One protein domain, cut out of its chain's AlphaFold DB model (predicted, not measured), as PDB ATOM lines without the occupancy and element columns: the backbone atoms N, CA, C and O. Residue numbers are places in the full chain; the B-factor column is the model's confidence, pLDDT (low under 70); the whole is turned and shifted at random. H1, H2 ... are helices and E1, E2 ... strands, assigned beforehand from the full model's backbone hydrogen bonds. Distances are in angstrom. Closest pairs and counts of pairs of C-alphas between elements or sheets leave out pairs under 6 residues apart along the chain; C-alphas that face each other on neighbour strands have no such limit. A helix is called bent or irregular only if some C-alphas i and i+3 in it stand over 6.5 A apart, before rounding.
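AT A GLANCE: This is residues 37 to 154 of the 156 residues of an uncharacterized protein of Flavobacterium sp. (UniProt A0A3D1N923). A strongly twisted sheet of five strands has helices over one face, the long H2 over E1 and E4 and the shorter H4 nearer E3, making two layers. H1 lies beyond the sheet, and residues 100 to 106, of which 100 to 104 belong to H3, stick out. The printed part has 118 residues, with named elements in the order H1 H2 E1 E2 H3 E3 H4 E4 E5; the sheet, E2 E1 E4 E5 E3, is antiparallel and the class mixed. It is compact, with a radius of gyration of the C-alphas of 14.2 A and spans of 37 by 32 by 24 A.

HOW THE PARTS SIT: Inner strands E1, residues 73 to 81, and E4, residues 138 to 145, are antiparallel, N 78 and O 141 being 2.8 A apart. E2, residues 92 to 97, forms a hairpin with E1 (N 77 to O 93, 2.8 A). E5, residues 151 to 154, forms one with E4 (N 144 to O 152, 3.0 A). E3, residues 110 to 114, is antiparallel to E5 (N 112 to O 153, 2.8 A). H2, residues 46 to 65, is on the sheet at a height of 8.3 A, along the strands; its closest C-alpha pair with E1 is Ala 58 and Val 76, 6.0 A. H4, residues 121 to 133, is on the sheet at a height of 8.4 A; E3, H4 and E4 form a split strand-helix-strand unit, two same-way strands with E5 between them, its crossover right-handed. H2 touches H4 with residues 47 to 52 alone, at a steep tilt of 52 degrees, closest at C-alphas Thr 48 and Lys 125, 6.1 A. H1, residues 38 to 43, is close to H2 but not clearly touching, closest at C-alphas Tyr 41 and Arg 49, 6.3 A. H3, residues 99 to 104, is irregular, C-alphas 100 and 103 being 7.7 A apart, and not on the sheet. Every O i to N i+4 pair is within hydrogen-bond range in H1 and H2, 8 of 9 in H4, and 0 of 2 in H3, where O i to N i+3 gives 0 of 3.

IN THESE COORDINATES: H1 begins at C-alpha 38 (161.291, 185.297, 155.568) and E5 ends at C-alpha 154 (173.295, 198.777, 170.117). H2 is 28.9 A long, E1 26.6 A, E4 23.6 A and H4 18.4 A.

THE WHOLE: The C-alphas farthest apart, Glu 68 and Asn 135, are 41.4 A apart. The printed part has no cut and no long link. Its mean pLDDT is 88.2, with residues 67 to 71 and 99 to 106 under 70.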
ATOM      1  N   SER A  37     161.201 188.713 159.132       93.69
ATOM      2  CA  SER A  37     160.357 187.848 158.301       93.69
ATOM      3  C   SER A  37     161.173 187.120 157.226       93.69
ATOM      4  O   SER A  37     162.233 187.588 156.812       93.69
ATOM      5  N   GLU A  38     160.643 186.021 156.677       94.25
ATOM      6  CA  GLU A  38     161.291 185.297 155.568       94.25
ATOM      7  C   GLU A  38     161.584 186.202 154.363       94.25
ATOM      8  O   GLU A  38     162.645 186.109 153.748       94.25
ATOM      9  N   LYS A  39     160.660 187.119 154.045       95.75
ATOM     10  CA  LYS A  39     160.834 188.091 152.962       95.75
ATOM     11  C   LYS A  39     162.003 189.036 153.242       95.75
ATOM     12  O   LYS A  39     162.785 189.311 152.336       95.75
ATOM     13  N   GLU A  40     162.120 189.526 154.475       96.44
ATOM     14  CA  GLU A  40     163.216 190.400 154.902       96.44
ATOM     15  C   GLU A  40     164.564 189.678 154.896       96.44
ATOM     16  O   GLU A  40     165.548 190.212 154.388       96.44
ATOM     17  N   TYR A  41     164.598 188.434 155.365       96.75
ATOM     18  CA  TYR A  41     165.793 187.602 155.301       96.75
ATOM     19  C   TYR A  41     166.211 187.315 153.849       96.75
ATOM     20  O   TYR A  41     167.384 187.418 153.490       96.75
ATOM     21  N   ALA A  42     165.251 187.014 152.972       96.94
ATOM     22  CA  ALA A  42     165.513 186.729 151.564       96.94
ATOM     23  C   ALA A  42     166.069 187.940 150.793       96.94
ATOM     24  O   ALA A  42     166.892 187.759 149.897       96.94
ATOM     25  N   GLN A  43     165.683 189.168 151.143       96.69
ATOM     26  CA  GLN A  43     166.217 190.385 150.511       96.69
ATOM     27  C   GLN A  43     167.519 190.903 151.150       96.69
ATOM     28  O   GLN A  43     168.159 191.785 150.581       96.69
ATOM     29  N   ALA A  44     167.897 190.395 152.326       97.69
ATOM     30  CA  ALA A  44     169.098 190.819 153.037       97.69
ATOM     31  C   ALA A  44     170.389 190.443 152.287       97.69
ATOM     32  O   ALA A  44     170.464 189.389 151.645       97.69
ATOM     33  N   SER A  45     171.422 191.282 152.426       98.25
ATOM     34  CA  SER A  45     172.773 190.987 151.937       98.25
ATOM     35  C   SER A  45     173.371 189.764 152.657       98.25
ATOM     36  O   SER A  45     172.897 189.385 153.735       98.25
ATOM     37  N   PRO A  46     174.438 189.138 152.125       97.94
ATOM     38  CA  PRO A  46     175.132 188.059 152.827       97.94
ATOM     39  C   PRO A  46     175.624 188.457 154.226       97.94
ATOM     40  O   PRO A  46     175.506 187.660 155.157       97.94
ATOM     41  N   PHE A  47     176.129 189.684 154.390       97.81
ATOM     42  CA  PHE A  47     176.548 190.206 155.690       97.81
ATOM     43  C   PHE A  47     175.345 190.378 156.625       97.81
ATOM     44  O   PHE A  47     175.327 189.798 157.711       97.81
ATOM     45  N   THR A  48     174.292 191.069 156.175       98.06
ATOM     46  CA  THR A  48     173.086 191.290 156.984       98.06
ATOM     47  C   THR A  48     172.434 189.968 157.398       98.06
ATOM     48  O   THR A  48     172.022 189.830 158.544       98.06
ATOM     49  N   ARG A  49     172.398 188.940 156.536       98.38
ATOM     50  CA  ARG A  49     171.897 187.603 156.917       98.38
ATOM     51  C   ARG A  49     172.717 186.959 158.032       98.38
ATOM     52  O   ARG A  49     172.138 186.355 158.931       98.38
ATOM     53  N   ARG A  50     174.048 187.075 157.989       97.69
ATOM     54  CA  ARG A  50     174.918 186.562 159.060       97.69
ATOM     55  C   ARG A  50     174.625 187.268 160.378       97.69
ATOM     56  O   ARG A  50     174.466 186.586 161.388       97.69
ATOM     57  N   LEU A  51     174.477 188.590 160.346       97.62
ATOM     58  CA  LEU A  51     174.138 189.361 161.536       97.62
ATOM     59  C   LEU A  51     172.738 189.015 162.069       97.62
ATOM     60  O   LEU A  51     172.594 188.805 163.268       97.62
ATOM     61  N   ILE A  52     171.733 188.853 161.198       97.44
ATOM     62  CA  ILE A  52     170.394 188.364 161.583       97.44
ATOM     63  C   ILE A  52     170.502 187.036 162.338       97.44
ATOM     64  O   ILE A  52     169.968 186.911 163.436       97.44
ATOM     65  N   ASN A  53     171.241 186.066 161.793       97.12
ATOM     66  CA  ASN A  53     171.396 184.754 162.422       97.12
ATOM     67  C   ASN A  53     172.057 184.847 163.806       97.12
ATOM     68  O   ASN A  53     171.662 184.136 164.730       97.12
ATOM     69  N   GLN A  54     173.052 185.723 163.967       96.88
ATOM     70  CA  GLN A  54     173.720 185.938 165.251       96.88
ATOM     71  C   GLN A  54     172.817 186.659 166.261       96.88
ATOM     72  O   GLN A  54     172.797 186.267 167.426       96.88
ATOM     73  N   VAL A  55     172.026 187.649 165.833       96.12
ATOM     74  CA  VAL A  55     171.033 188.327 166.685       96.12
ATOM     75  C   VAL A  55     169.940 187.351 167.129       96.12
ATOM     76  O   VAL A  55     169.609 187.304 168.314       96.12
ATOM     77  N   ASP A  56     169.423 186.522 166.222       95.44
ATOM     78  CA  ASP A  56     168.428 185.497 166.550       95.44
ATOM     79  C   ASP A  56     168.984 184.499 167.566       95.44
ATOM     80  O   ASP A  56     168.337 184.202 168.576       95.44
ATOM     81  N   ALA A  57     170.209 184.013 167.347       94.94
ATOM     82  CA  ALA A  57     170.892 183.138 168.291       94.94
ATOM     83  C   ALA A  57     171.085 183.821 169.655       94.94
ATOM     84  O   ALA A  57     170.744 183.231 170.679       94.94
ATOM     85  N   ALA A  58     171.540 185.076 169.674       94.81
ATOM     86  CA  ALA A  58     171.753 185.857 170.889       94.81
ATOM     87  C   ALA A  58     170.472 185.995 171.719       94.81
ATOM     88  O   ALA A  58     170.463 185.688 172.911       94.81
ATOM     89  N   VAL A  59     169.367 186.402 171.093       93.06
ATOM     90  CA  VAL A  59     168.080 186.563 171.780       93.06
ATOM     91  C   VAL A  59     167.573 185.224 172.303       93.06
ATOM     92  O   VAL A  59     167.121 185.142 173.446       93.06
ATOM     93  N   ASN A  60     167.670 184.157 171.509       92.62
ATOM     94  CA  ASN A  60     167.265 182.824 171.947       92.62
ATOM     95  C   ASN A  60     168.115 182.327 173.128       92.62
ATOM     96  O   ASN A  60     167.559 181.790 174.087       92.62
ATOM     97  N   SER A  61     169.429 182.567 173.121       92.00
ATOM     98  CA  SER A  61     170.313 182.268 174.253       92.00
ATOM     99  C   SER A  61     169.940 183.071 175.498       92.00
ATOM    100  O   SER A  61     169.810 182.492 176.576       92.00
ATOM    101  N   LEU A  62     169.684 184.376 175.361       90.31
ATOM    102  CA  LEU A  62     169.227 185.213 176.473       90.31
ATOM    103  C   LEU A  62     167.926 184.674 177.079       90.31
ATOM    104  O   LEU A  62     167.832 184.570 178.296       90.31
ATOM    105  N   ASN A  63     166.972 184.221 176.260       87.75
ATOM    106  CA  ASN A  63     165.697 183.659 176.738       87.75
ATOM    107  C   ASN A  63     165.863 182.404 177.594       87.75
ATOM    108  O   ASN A  63     164.990 182.088 178.404       87.75
ATOM    109  N   LEU A  64     166.942 181.654 177.377       87.00
ATOM    110  CA  LEU A  64     167.271 180.475 178.172       87.00
ATOM    111  C   LEU A  64     167.977 180.859 179.475       87.00
ATOM    112  O   LEU A  64     167.736 180.226 180.499       87.00
ATOM    113  N   LEU A  65     168.810 181.900 179.447       85.62
ATOM    114  CA  LEU A  65     169.593 182.353 180.599       85.62
ATOM    115  C   LEU A  65     168.791 183.219 181.580       85.62
ATOM    116  O   LEU A  65     169.072 183.201 182.775       85.62
ATOM    117  N   THR A  66     167.779 183.947 181.104       74.38
ATOM    118  CA  THR A  66     166.930 184.838 181.920       74.38
ATOM    119  C   THR A  66     165.590 184.202 182.301       74.38
ATOM    120  O   THR A  66     164.625 184.906 182.591       74.38
ATOM    121  N   ARG A  67     165.489 182.873 182.197       67.69
ATOM    122  CA  ARG A  67     164.238 182.114 182.340       67.69
ATOM    123  C   ARG A  67     163.776 181.990 183.787       67.69
ATOM    124  O   ARG A  67     162.586 182.048 184.068       67.69
ATOM    125  N   GLU A  68     164.737 181.842 184.685       65.69
ATOM    126  CA  GLU A  68     164.532 182.073 186.107       65.69
ATOM    127  C   GLU A  68     164.807 183.557 186.373       65.69
ATOM    128  O   GLU A  68     165.677 184.119 185.700       65.69
ATOM    129  N   PRO A  69     164.119 184.205 187.331       60.06
ATOM    130  CA  PRO A  69     164.473 185.539 187.801       60.06
ATOM    131  C   PRO A  69     165.848 185.484 188.483       60.06
ATOM    132  O   PRO A  69     165.982 185.452 189.705       60.06
ATOM    133  N   SER A  70     166.893 185.404 187.667       61.88
ATOM    134  CA  SER A  70     168.275 185.487 188.078       61.88
ATOM    135  C   SER A  70     168.576 186.942 188.416       61.88
ATOM    136  O   SER A  70     168.128 187.879 187.756       61.88
ATOM    137  N   VAL A  71     169.363 187.144 189.470       64.44
ATOM    138  CA  VAL A  71     169.884 188.476 189.818       64.44
ATOM    139  C   VAL A  71     170.840 188.981 188.725       64.44
ATOM    140  O   VAL A  71     171.027 190.182 188.551       64.44
ATOM    141  N   ILE A  72     171.425 188.050 187.966       74.50
ATOM    142  CA  ILE A  72     172.426 188.311 186.938       74.50
ATOM    143  C   ILE A  72     171.724 188.512 185.597       74.50
ATOM    144  O   ILE A  72     171.212 187.564 185.001       74.50
ATOM    145  N   LYS A  73     171.738 189.751 185.103       84.00
ATOM    146  CA  LYS A  73     171.376 190.045 183.715       84.00
ATOM    147  C   LYS A  73     172.546 189.683 182.812       84.00
ATOM    148  O   LYS A  73     173.689 189.688 183.257       84.00
ATOM    149  N   TYR A  74     172.260 189.389 181.552       89.38
ATOM    150  CA  TYR A  74     173.277 189.075 180.557       89.38
ATOM    151  C   TYR A  74     173.147 190.003 179.352       89.38
ATOM    152  O   TYR A  74     172.043 190.417 178.989       89.38
ATOM    153  N   GLU A  75     174.284 190.299 178.741       92.00
ATOM    154  CA  GLU A  75     174.410 190.929 177.431       92.00
ATOM    155  C   GLU A  75     175.147 189.959 176.506       92.00
ATOM    156  O   GLU A  75     176.018 189.199 176.939       92.00
ATOM    157  N   VAL A  76     174.768 189.965 175.234       94.81
ATOM    158  CA  VAL A  76     175.485 189.259 174.181       94.81
ATOM    159  C   VAL A  76     176.216 190.285 173.333       94.81
ATOM    160  O   VAL A  76     175.596 191.221 172.842       94.81
ATOM    161  N   ILE A  77     177.517 190.096 173.154       94.81
ATOM    162  CA  ILE A  77     178.370 190.916 172.297       94.81
ATOM    163  C   ILE A  77     178.699 190.085 171.062       94.81
ATOM    164  O   ILE A  77     179.237 188.980 171.172       94.81
ATOM    165  N   ILE A  78     178.333 190.604 169.899       96.38
ATOM    166  CA  ILE A  78     178.560 190.003 168.592       96.38
ATOM    167  C   ILE A  78     179.613 190.856 167.889       96.38
ATOM    168  O   ILE A  78     179.298 191.954 167.441       96.38
ATOM    169  N   SER A  79     180.835 190.344 167.781       95.62
ATOM    170  CA  SER A  79     181.858 190.911 166.900       95.62
ATOM    171  C   SER A  79     181.650 190.304 165.514       95.62
ATOM    172  O   SER A  79     181.604 189.074 165.372       95.62
ATOM    173  N   ILE A  80     181.454 191.141 164.496       96.69
ATOM    174  CA  ILE A  80     181.212 190.689 163.124       96.69
ATOM    175  C   ILE A  80     182.037 191.491 162.118       96.69
ATOM    176  O   ILE A  80     182.034 192.718 162.119       96.69
ATOM    177  N   ASP A  81     182.690 190.769 161.210       97.56
ATOM    178  CA  ASP A  81     183.488 191.309 160.114       97.56
ATOM    179  C   ASP A  81     182.799 191.057 158.760       97.56
ATOM    180  O   ASP A  81     182.146 190.020 158.539       97.56
ATOM    181  N   LYS A  82     182.952 192.005 157.827       96.50
ATOM    182  CA  LYS A  82     182.521 191.881 156.424       96.50
ATOM    183  C   LYS A  82     183.093 190.626 155.760       96.50
ATOM    184  O   LYS A  82     182.389 189.964 154.994       96.50
ATOM    185  N   ASN A  83     184.330 190.264 156.084       96.94
ATOM    186  CA  ASN A  83     184.973 189.011 155.733       96.94
ATOM    187  C   ASN A  83     184.531 187.875 156.688       96.94
ATOM    188  O   ASN A  83     184.962 187.826 157.845       96.94
ATOM    189  N   PRO A  84     183.736 186.898 156.208       94.94
ATOM    190  CA  PRO A  84     183.278 185.780 157.034       94.94
ATOM    191  C   PRO A  84     184.404 184.852 157.504       94.94
ATOM    192  O   PRO A  84     184.215 184.120 158.471       94.94
ATOM    193  N   GLU A  85     185.567 184.888 156.853       95.44
ATOM    194  CA  GLU A  85     186.708 184.022 157.161       95.44
ATOM    195  C   GLU A  85     187.709 184.670 158.134       95.44
ATOM    196  O   GLU A  85     188.748 184.076 158.442       95.44
ATOM    197  N   ASN A  86     187.443 185.893 158.620       93.75
ATOM    198  CA  ASN A  86     188.297 186.514 159.630       93.75
ATOM    199  C   ASN A  86     188.215 185.711 160.939       93.75
ATOM    200  O   ASN A  86     187.155 185.621 161.556       93.75
ATOM    201  N   LYS A  87     189.350 185.133 161.351       88.19
ATOM    202  CA  LYS A  87     189.480 184.269 162.538       88.19
ATOM    203  C   LYS A  87     189.588 185.031 163.857       88.19
ATOM    204  O   LYS A  87     189.451 184.415 164.910       88.19
ATOM    205  N   PHE A  88     189.922 186.319 163.802       87.88
ATOM    206  CA  PHE A  88     190.056 187.177 164.982       87.88
ATOM    207  C   PHE A  88     188.763 187.933 165.306       87.88
ATOM    208  O   PHE A  88     188.648 188.474 166.398       87.88
ATOM    209  N   SER A  89     187.803 187.913 164.380       90.12
ATOM    210  CA  SER A  89     186.460 188.471 164.523       90.12
ATOM    211  C   SER A  89     185.415 187.355 164.366       90.12
ATOM    212  O   SER A  89     185.752 186.169 164.404       90.12
ATOM    213  N   ASN A  90     184.146 187.711 164.170       93.69
ATOM    214  CA  ASN A  90     183.040 186.785 163.917       93.69
ATOM    215  C   ASN A  90     182.717 185.865 165.108       93.69
ATOM    216  O   ASN A  90     182.322 184.711 164.918       93.69
ATOM    217  N   PHE A  91     182.855 186.370 166.334       93.31
ATOM    218  CA  PHE A  91     182.560 185.632 167.561       93.31
ATOM    219  C   PHE A  91     181.369 186.219 168.323       93.31
ATOM    220  O   PHE A  91     181.002 187.384 168.182       93.31
ATOM    221  N   VAL A  92     180.770 185.381 169.168       94.69
ATOM    222  CA  VAL A  92     179.658 185.753 170.044       94.69
ATOM    223  C   VAL A  92     180.072 185.478 171.482       94.69
ATOM    224  O   VAL A  92     180.426 184.349 171.823       94.69
ATOM    225  N   SER A  93     180.015 186.502 172.326       94.00
ATOM    226  CA  SER A  93     180.308 186.414 173.757       94.00
ATOM    227  C   SER A  93     179.053 186.704 174.564       94.00
ATOM    228  O   SER A  93     178.367 187.681 174.298       94.00
ATOM    229  N   ILE A  94     178.762 185.886 175.574       93.38
ATOM    230  CA  ILE A  94     177.682 186.149 176.531       93.38
ATOM    231  C   ILE A  94     178.322 186.517 177.862       93.38
ATOM    232  O   ILE A  94     179.071 185.720 178.428       93.38
ATOM    233  N   VAL A  95     178.031 187.712 178.361       90.19
ATOM    234  CA  VAL A  95     178.665 188.264 179.561       90.19
ATOM    235  C   VAL A  95     177.615 188.692 180.587       90.19
ATOM    236  O   VAL A  95     176.541 189.166 180.205       90.19
ATOM    237  N   PRO A  96     177.883 188.536 181.897       87.69
ATOM    238  CA  PRO A  96     177.090 189.186 182.930       87.69
ATOM    239  C   PRO A  96     177.063 190.701 182.706       87.69
ATOM    240  O   PRO A  96     178.103 191.330 182.528       87.69
ATOM    241  N   PHE A  97     175.872 191.281 182.738       77.62
ATOM    242  CA  PHE A  97     175.625 192.698 182.547       77.62
ATOM    243  C   PHE A  97     175.124 193.303 183.857       77.62
ATOM    244  O   PHE A  97     174.020 193.002 184.317       77.62
ATOM    245  N   ASP A  98     175.938 194.166 184.462       71.06
ATOM    246  CA  ASP A  98     175.552 194.940 185.637       71.06
ATOM    247  C   ASP A  98     175.328 196.406 185.249       71.06
ATOM    248  O   ASP A  98     176.246 197.117 184.840       71.06
ATOM    249  N   ASN A  99     174.093 196.873 185.440       63.38
ATOM    250  CA  ASN A  99     173.715 198.267 185.225       63.38
ATOM    251  C   ASN A  99     174.497 199.252 186.116       63.38
ATOM    252  O   ASN A  99     174.504 200.449 185.825       63.38
ATOM    253  N   SER A 100     175.117 198.784 187.204       57.50
ATOM    254  CA  SER A 100     175.917 199.606 188.116       57.50
ATOM    255  C   SER A 100     177.304 199.961 187.557       57.50
ATOM    256  O   SER A 100     177.865 200.991 187.923       57.50
ATOM    257  N   LEU A 101     177.817 199.170 186.605       53.19
ATOM    258  CA  LEU A 101     179.105 199.382 185.930       53.19
ATOM    259  C   LEU A 101     178.992 200.279 184.680       53.19
ATOM    260  O   LEU A 101     179.978 200.500 183.979       53.19
ATOM    261  N   ASN A 102     177.808 200.850 184.423       49.19
ATOM    262  CA  ASN A 102     177.486 201.671 183.247       49.19
ATOM    263  C   ASN A 102     178.304 202.975 183.097       49.19
ATOM    264  O   ASN A 102     178.078 203.721 182.146       49.19
ATOM    265  N   SER A 103     179.252 203.281 183.988       43.59
ATOM    266  CA  SER A 103     180.080 204.493 183.898       43.59
ATOM    267  C   SER A 103     181.140 204.456 182.788       43.59
ATOM    268  O   SER A 103     181.693 205.505 182.466       43.59
ATOM    269  N   PHE A 104     181.387 203.296 182.165       46.06
ATOM    270  CA  PHE A 104     182.315 203.144 181.032       46.06
ATOM    271  C   PHE A 104     181.646 202.761 179.707       46.06
ATOM    272  O   PHE A 104     182.341 202.529 178.718       46.06
ATOM    273  N   VAL A 105     180.311 202.714 179.652       54.28
ATOM    274  CA  VAL A 105     179.600 202.398 178.408       54.28
ATOM    275  C   VAL A 105     179.747 203.587 177.466       54.28
ATOM    276  O   VAL A 105     179.086 204.616 177.619       54.28
ATOM    277  N   LEU A 106     180.666 203.453 176.508       59.50
ATOM    278  CA  LEU A 106     180.784 204.359 175.375       59.50
ATOM    279  C   LEU A 106     179.395 204.524 174.766       59.50
ATOM    280  O   LEU A 106     178.699 203.542 174.506       59.50
ATOM    281  N   LYS A 107     178.978 205.778 174.581       74.94
ATOM    282  CA  LYS A 107     177.703 206.093 173.942       74.94
ATOM    283  C   LYS A 107     177.645 205.333 172.605       74.94
ATOM    284  O   LYS A 107     178.577 205.505 171.811       74.94
ATOM    285  N   PRO A 108     176.623 204.486 172.386       82.06
ATOM    286  CA  PRO A 108     176.516 203.745 171.142       82.06
ATOM    287  C   PRO A 108     176.239 204.718 170.000       82.06
ATOM    288  O   PRO A 108     175.563 205.735 170.202       82.06
ATOM    289  N   ASP A 109     176.763 204.400 168.823       86.00
ATOM    290  CA  ASP A 109     176.560 205.205 167.620       86.00
ATOM    291  C   ASP A 109     175.196 204.895 166.975       86.00
ATOM    292  O   ASP A 109     174.577 205.785 166.393       86.00
ATOM    293  N   GLY A 110     174.645 203.698 167.220       89.19
ATOM    294  CA  GLY A 110     173.249 203.359 166.930       89.19
ATOM    295  C   GLY A 110     172.569 202.543 168.035       89.19
ATOM    296  O   GLY A 110     173.206 201.756 168.740       89.19
ATOM    297  N   LYS A 111     171.253 202.739 168.207       91.69
ATOM    298  CA  LYS A 111     170.416 201.997 169.167       91.69
ATOM    299  C   LYS A 111     169.033 201.707 168.595       91.69
ATOM    300  O   LYS A 111     168.354 202.613 168.122       91.69
ATOM    301  N   CYS A 112     168.564 200.485 168.814       91.31
ATOM    302  CA  CYS A 112     167.202 200.065 168.532       91.31
ATOM    303  C   CYS A 112     166.586 199.359 169.734       91.31
ATOM    304  O   CYS A 112     167.282 198.713 170.518       91.31
ATOM    305  N   HIS A 113     165.266 199.461 169.835       92.94
ATOM    306  CA  HIS A 113     164.466 198.798 170.851       92.94
ATOM    307  C   HIS A 113     163.302 198.079 170.168       92.94
ATOM    308  O   HIS A 113     162.494 198.715 169.490       92.94
ATOM    309  N   ILE A 114     163.253 196.753 170.291       90.50
ATOM    310  CA  ILE A 114     162.361 195.885 169.515       90.50
ATOM    311  C   ILE A 114     161.511 195.053 170.471       90.50
ATOM    312  O   ILE A 114     162.028 194.253 171.252       90.50
ATOM    313  N   CYS A 115     160.194 195.217 170.372       87.75
ATOM    314  CA  CYS A 115     159.213 194.465 171.144       87.75
ATOM    315  C   CYS A 115     158.436 193.508 170.233       87.75
ATOM    316  O   CYS A 115     157.909 193.919 169.201       87.75
ATOM    317  N   GLY A 116     158.311 192.245 170.646       80.88
ATOM    318  CA  GLY A 116     157.622 191.206 169.874       80.88
ATOM    319  C   GLY A 116     158.539 190.439 168.918       80.88
ATOM    320  O   GLY A 116     159.759 190.526 169.017       80.88
ATOM    321  N   MET A 117     157.941 189.631 168.040       76.44
ATOM    322  CA  MET A 117     158.654 188.900 166.983       76.44
ATOM    323  C   MET A 117     158.731 189.750 165.714       76.44
ATOM    324  O   MET A 117     157.765 190.437 165.378       76.44
ATOM    325  N   GLY A 118     159.837 189.649 164.978       75.50
ATOM    326  CA  GLY A 118     160.059 190.458 163.783       75.50
ATOM    327  C   GLY A 118     160.340 191.935 164.085       75.50
ATOM    328  O   GLY A 118     160.432 192.359 165.236       75.50
ATOM    329  N   GLY A 119     160.492 192.735 163.028       81.94
ATOM    330  CA  GLY A 119     160.655 194.191 163.131       81.94
ATOM    331  C   GLY A 119     162.071 194.676 163.451       81.94
ATOM    332  O   GLY A 119     162.294 195.882 163.510       81.94
ATOM    333  N   ALA A 120     163.046 193.777 163.597       90.62
ATOM    334  CA  ALA A 120     164.442 194.160 163.783       90.62
ATOM    335  C   ALA A 120     165.174 194.427 162.460       90.62
ATOM    336  O   ALA A 120     166.286 194.944 162.484       90.62
ATOM    337  N   TYR A 121     164.596 194.059 161.310       93.88
ATOM    338  CA  TYR A 121     165.307 194.077 160.028       93.88
ATOM    339  C   TYR A 121     165.898 195.447 159.687       93.88
ATOM    340  O   TYR A 121     167.066 195.530 159.315       93.88
ATOM    341  N   SER A 122     165.117 196.523 159.837       92.50
ATOM    342  CA  SER A 122     165.596 197.884 159.570       92.50
ATOM    343  C   SER A 122     166.782 198.252 160.456       92.50
ATOM    344  O   SER A 122     167.761 198.786 159.949       92.50
ATOM    345  N   CYS A 123     166.718 197.896 161.742       92.69
ATOM    346  CA  CYS A 123     167.801 198.107 162.693       92.69
ATOM    347  C   CYS A 123     169.059 197.317 162.319       92.69
ATOM    348  O   CYS A 123     170.155 197.862 162.260       92.69
ATOM    349  N   ILE A 124     168.910 196.021 162.040       95.38
ATOM    350  CA  ILE A 124     170.044 195.153 161.714       95.38
ATOM    351  C   ILE A 124     170.707 195.614 160.407       95.38
ATOM    352  O   ILE A 124     171.930 195.641 160.307       95.38
ATOM    353  N   LYS A 125     169.914 196.048 159.424       96.31
ATOM    354  CA  LYS A 125     170.416 196.623 158.170       96.31
ATOM    355  C   LYS A 125     171.140 197.963 158.374       96.31
ATOM    356  O   LYS A 125     172.051 198.297 157.614       96.31
ATOM    357  N   GLU A 126     170.743 198.744 159.377       95.88
ATOM    358  CA  GLU A 126     171.404 200.007 159.717       95.88
ATOM    359  C   GLU A 126     172.863 199.788 160.133       95.88
ATOM    360  O   GLU A 126     173.710 200.600 159.779       95.88
ATOM    361  N   VAL A 127     173.180 198.654 160.769       96.56
ATOM    362  CA  VAL A 127     174.560 198.271 161.117       96.56
ATOM    363  C   VAL A 127     175.444 198.191 159.870       96.56
ATOM    364  O   VAL A 127     176.499 198.819 159.820       96.56
ATOM    365  N   GLU A 128     174.999 197.474 158.832       96.94
ATOM    366  CA  GLU A 128     175.736 197.374 157.563       96.94
ATOM    367  C   GLU A 128     175.908 198.757 156.915       96.94
ATOM    368  O   GLU A 128     177.012 199.134 156.524       96.94
ATOM    369  N   THR A 129     174.836 199.555 156.896       96.62
ATOM    370  CA  THR A 129     174.851 200.920 156.339       96.62
ATOM    371  C   THR A 129     175.838 201.825 157.087       96.62
ATOM    372  O   THR A 129     176.559 202.626 156.484       96.62
ATOM    373  N   TYR A 130     175.894 201.697 158.410       96.38
ATOM    374  CA  TYR A 130     176.816 202.436 159.259       96.38
ATOM    375  C   TYR A 130     178.270 202.036 158.982       96.38
ATOM    376  O   TYR A 130     179.105 202.922 158.781       96.38
ATOM    377  N   MET A 131     178.567 200.735 158.878       96.62
ATOM    378  CA  MET A 131     179.904 200.241 158.533       96.62
ATOM    379  C   MET A 131     180.358 200.691 157.142       96.62
ATOM    380  O   MET A 131     181.533 200.984 156.935       96.62
ATOM    381  N   GLU A 132     179.455 200.737 156.163       96.75
ATOM    382  CA  GLU A 132     179.742 201.282 154.832       96.75
ATOM    383  C   GLU A 132     180.069 202.778 154.900       96.75
ATOM    384  O   GLU A 132     181.086 203.212 154.364       96.75
ATOM    385  N   THR A 133     179.251 203.555 155.614       97.00
ATOM    386  CA  THR A 133     179.401 205.015 155.725       97.00
ATOM    387  C   THR A 133     180.689 205.420 156.448       97.00
ATOM    388  O   THR A 133     181.296 206.433 156.105       97.00
ATOM    389  N   HIS A 134     181.126 204.624 157.425       96.19
ATOM    390  CA  HIS A 134     182.311 204.899 158.243       96.19
ATOM    391  C   HIS A 134     183.547 204.096 157.817       96.19
ATOM    392  O   HIS A 134     184.580 204.177 158.477       96.19
ATOM    393  N   ASN A 135     183.465 203.354 156.705       96.69
ATOM    394  CA  ASN A 135     184.546 202.516 156.184       96.69
ATOM    395  C   ASN A 135     185.118 201.548 157.242       96.69
ATOM    396  O   ASN A 135     186.332 201.441 157.420       96.69
ATOM    397  N   LEU A 136     184.219 200.869 157.958       96.06
ATOM    398  CA  LEU A 136     184.545 199.848 158.950       96.06
ATOM    399  C   LEU A 136     184.487 198.460 158.313       96.06
ATOM    400  O   LEU A 136     183.553 198.161 157.561       96.06
ATOM    401  N   ASP A 137     185.452 197.613 158.648       96.12
ATOM    402  CA  ASP A 137     185.454 196.198 158.257       96.12
ATOM    403  C   ASP A 137     184.824 195.306 159.331       96.12
ATOM    404  O   ASP A 137     184.184 194.311 158.996       96.12
ATOM    405  N   GLU A 138     184.918 195.719 160.595       96.38
ATOM    406  CA  GLU A 138     184.421 195.018 161.777       96.38
ATOM    407  C   GLU A 138     183.607 195.964 162.669       96.38
ATOM    408  O   GLU A 138     183.873 197.168 162.710       96.38
ATOM    409  N   ILE A 139     182.609 195.417 163.367       95.50
ATOM    410  CA  ILE A 139     181.798 196.138 164.348       95.50
ATOM    411  C   ILE A 139     181.356 195.223 165.493       95.50
ATOM    412  O   ILE A 139     181.096 194.034 165.281       95.50
ATOM    413  N   ASP A 140     181.197 195.810 166.680       94.81
ATOM    414  CA  ASP A 140     180.562 195.155 167.819       94.81
ATOM    415  C   ASP A 140     179.078 195.527 167.902       94.81
ATOM    416  O   ASP A 140     178.689 196.699 167.957       94.81
ATOM    417  N   VAL A 141     178.229 194.503 167.953       95.88
ATOM    418  CA  VAL A 141     176.787 194.617 168.158       95.88
ATOM    419  C   VAL A 141     176.431 193.995 169.499       95.88
ATOM    420  O   VAL A 141     176.614 192.803 169.733       95.88
ATOM    421  N   HIS A 142     175.880 194.807 170.388       94.81
ATOM    422  CA  HIS A 142     175.447 194.395 171.713       94.81
ATOM    423  C   HIS A 142     173.942 194.139 171.698       94.81
ATOM    424  O   HIS A 142     173.162 194.982 171.248       94.81
ATOM    425  N   VAL A 143     173.529 192.988 172.220       94.50
ATOM    426  CA  VAL A 143     172.137 192.546 172.301       94.50
ATOM    427  C   VAL A 143     171.807 192.219 173.751       94.50
ATOM    428  O   VAL A 143     172.481 191.406 174.385       94.50
ATOM    429  N   LYS A 144     170.738 192.809 174.289       91.94
ATOM    430  CA  LYS A 144     170.281 192.522 175.656       91.94
ATOM    431  C   LYS A 144     168.773 192.590 175.806       91.94
ATOM    432  O   LYS A 144     168.076 193.216 175.011       91.94
ATOM    433  N   ARG A 145     168.272 191.976 176.879       88.62
ATOM    434  CA  ARG A 145     166.883 192.147 177.314       88.62
ATOM    435  C   ARG A 145     166.735 193.456 178.087       88.62
ATOM    436  O   ARG A 145     167.444 193.691 179.068       88.62
ATOM    437  N   SER A 146     165.809 194.299 177.651       87.12
ATOM    438  CA  SER A 146     165.415 195.515 178.363       87.12
ATOM    439  C   SER A 146     164.515 195.185 179.559       87.12
ATOM    440  O   SER A 146     164.033 194.063 179.726       87.12
ATOM    441  N   SER A 147     164.301 196.163 180.443       83.50
ATOM    442  CA  SER A 147     163.522 195.976 181.677       83.50
ATOM    443  C   SER A 147     162.040 195.672 181.450       83.50
ATOM    444  O   SER A 147     161.409 195.071 182.310       83.50
ATOM    445  N   ASP A 148     161.492 196.088 180.313       86.06
ATOM    446  CA  ASP A 148     160.130 195.787 179.853       86.06
ATOM    447  C   ASP A 148     160.032 194.447 179.101       86.06
ATOM    448  O   ASP A 148     158.971 194.085 178.600       86.06
ATOM    449  N   GLY A 149     161.129 193.686 179.039       83.88
ATOM    450  CA  GLY A 149     161.173 192.384 178.387       83.88
ATOM    451  C   GLY A 149     161.347 192.448 176.872       83.88
ATOM    452  O   GLY A 149     161.313 191.397 176.238       83.88
ATOM    453  N   CYS A 150     161.565 193.620 176.280       90.25
ATOM    454  CA  CYS A 150     161.928 193.767 174.872       90.25
ATOM    455  C   CYS A 150     163.435 193.523 174.639       90.25
ATOM    456  O   CYS A 150     164.154 193.043 175.524       90.25
ATOM    457  N   ILE A 151     163.905 193.767 173.415       91.12
ATOM    458  CA  ILE A 151     165.299 193.574 173.004       91.12
ATOM    459  C   ILE A 151     165.901 194.936 172.673       91.12
ATOM    460  O   ILE A 151     165.378 195.652 171.820       91.12
ATOM    461  N   ASP A 152     167.014 195.269 173.317       93.00
ATOM    462  CA  ASP A 152     167.865 196.391 172.935       93.00
ATOM    463  C   ASP A 152     169.009 195.867 172.056       93.00
ATOM    464  O   ASP A 152     169.714 194.936 172.454       93.00
ATOM    465  N   ILE A 153     169.199 196.486 170.888       94.12
ATOM    466  CA  ILE A 153     170.367 196.293 170.018       94.12
ATOM    467  C   ILE A 153     171.126 197.617 169.968       94.12
ATOM    468  O   ILE A 153     170.529 198.655 169.679       94.12
ATOM    469  N   THR A 154     172.424 197.601 170.244       94.25
ATOM    470  CA  THR A 154     173.295 198.777 170.117       94.25
ATOM    471  C   THR A 154     174.572 198.428 169.377       94.25
ATOM    472  O   THR A 154     175.070 197.319 169.526       94.25
TER     473      THR A 154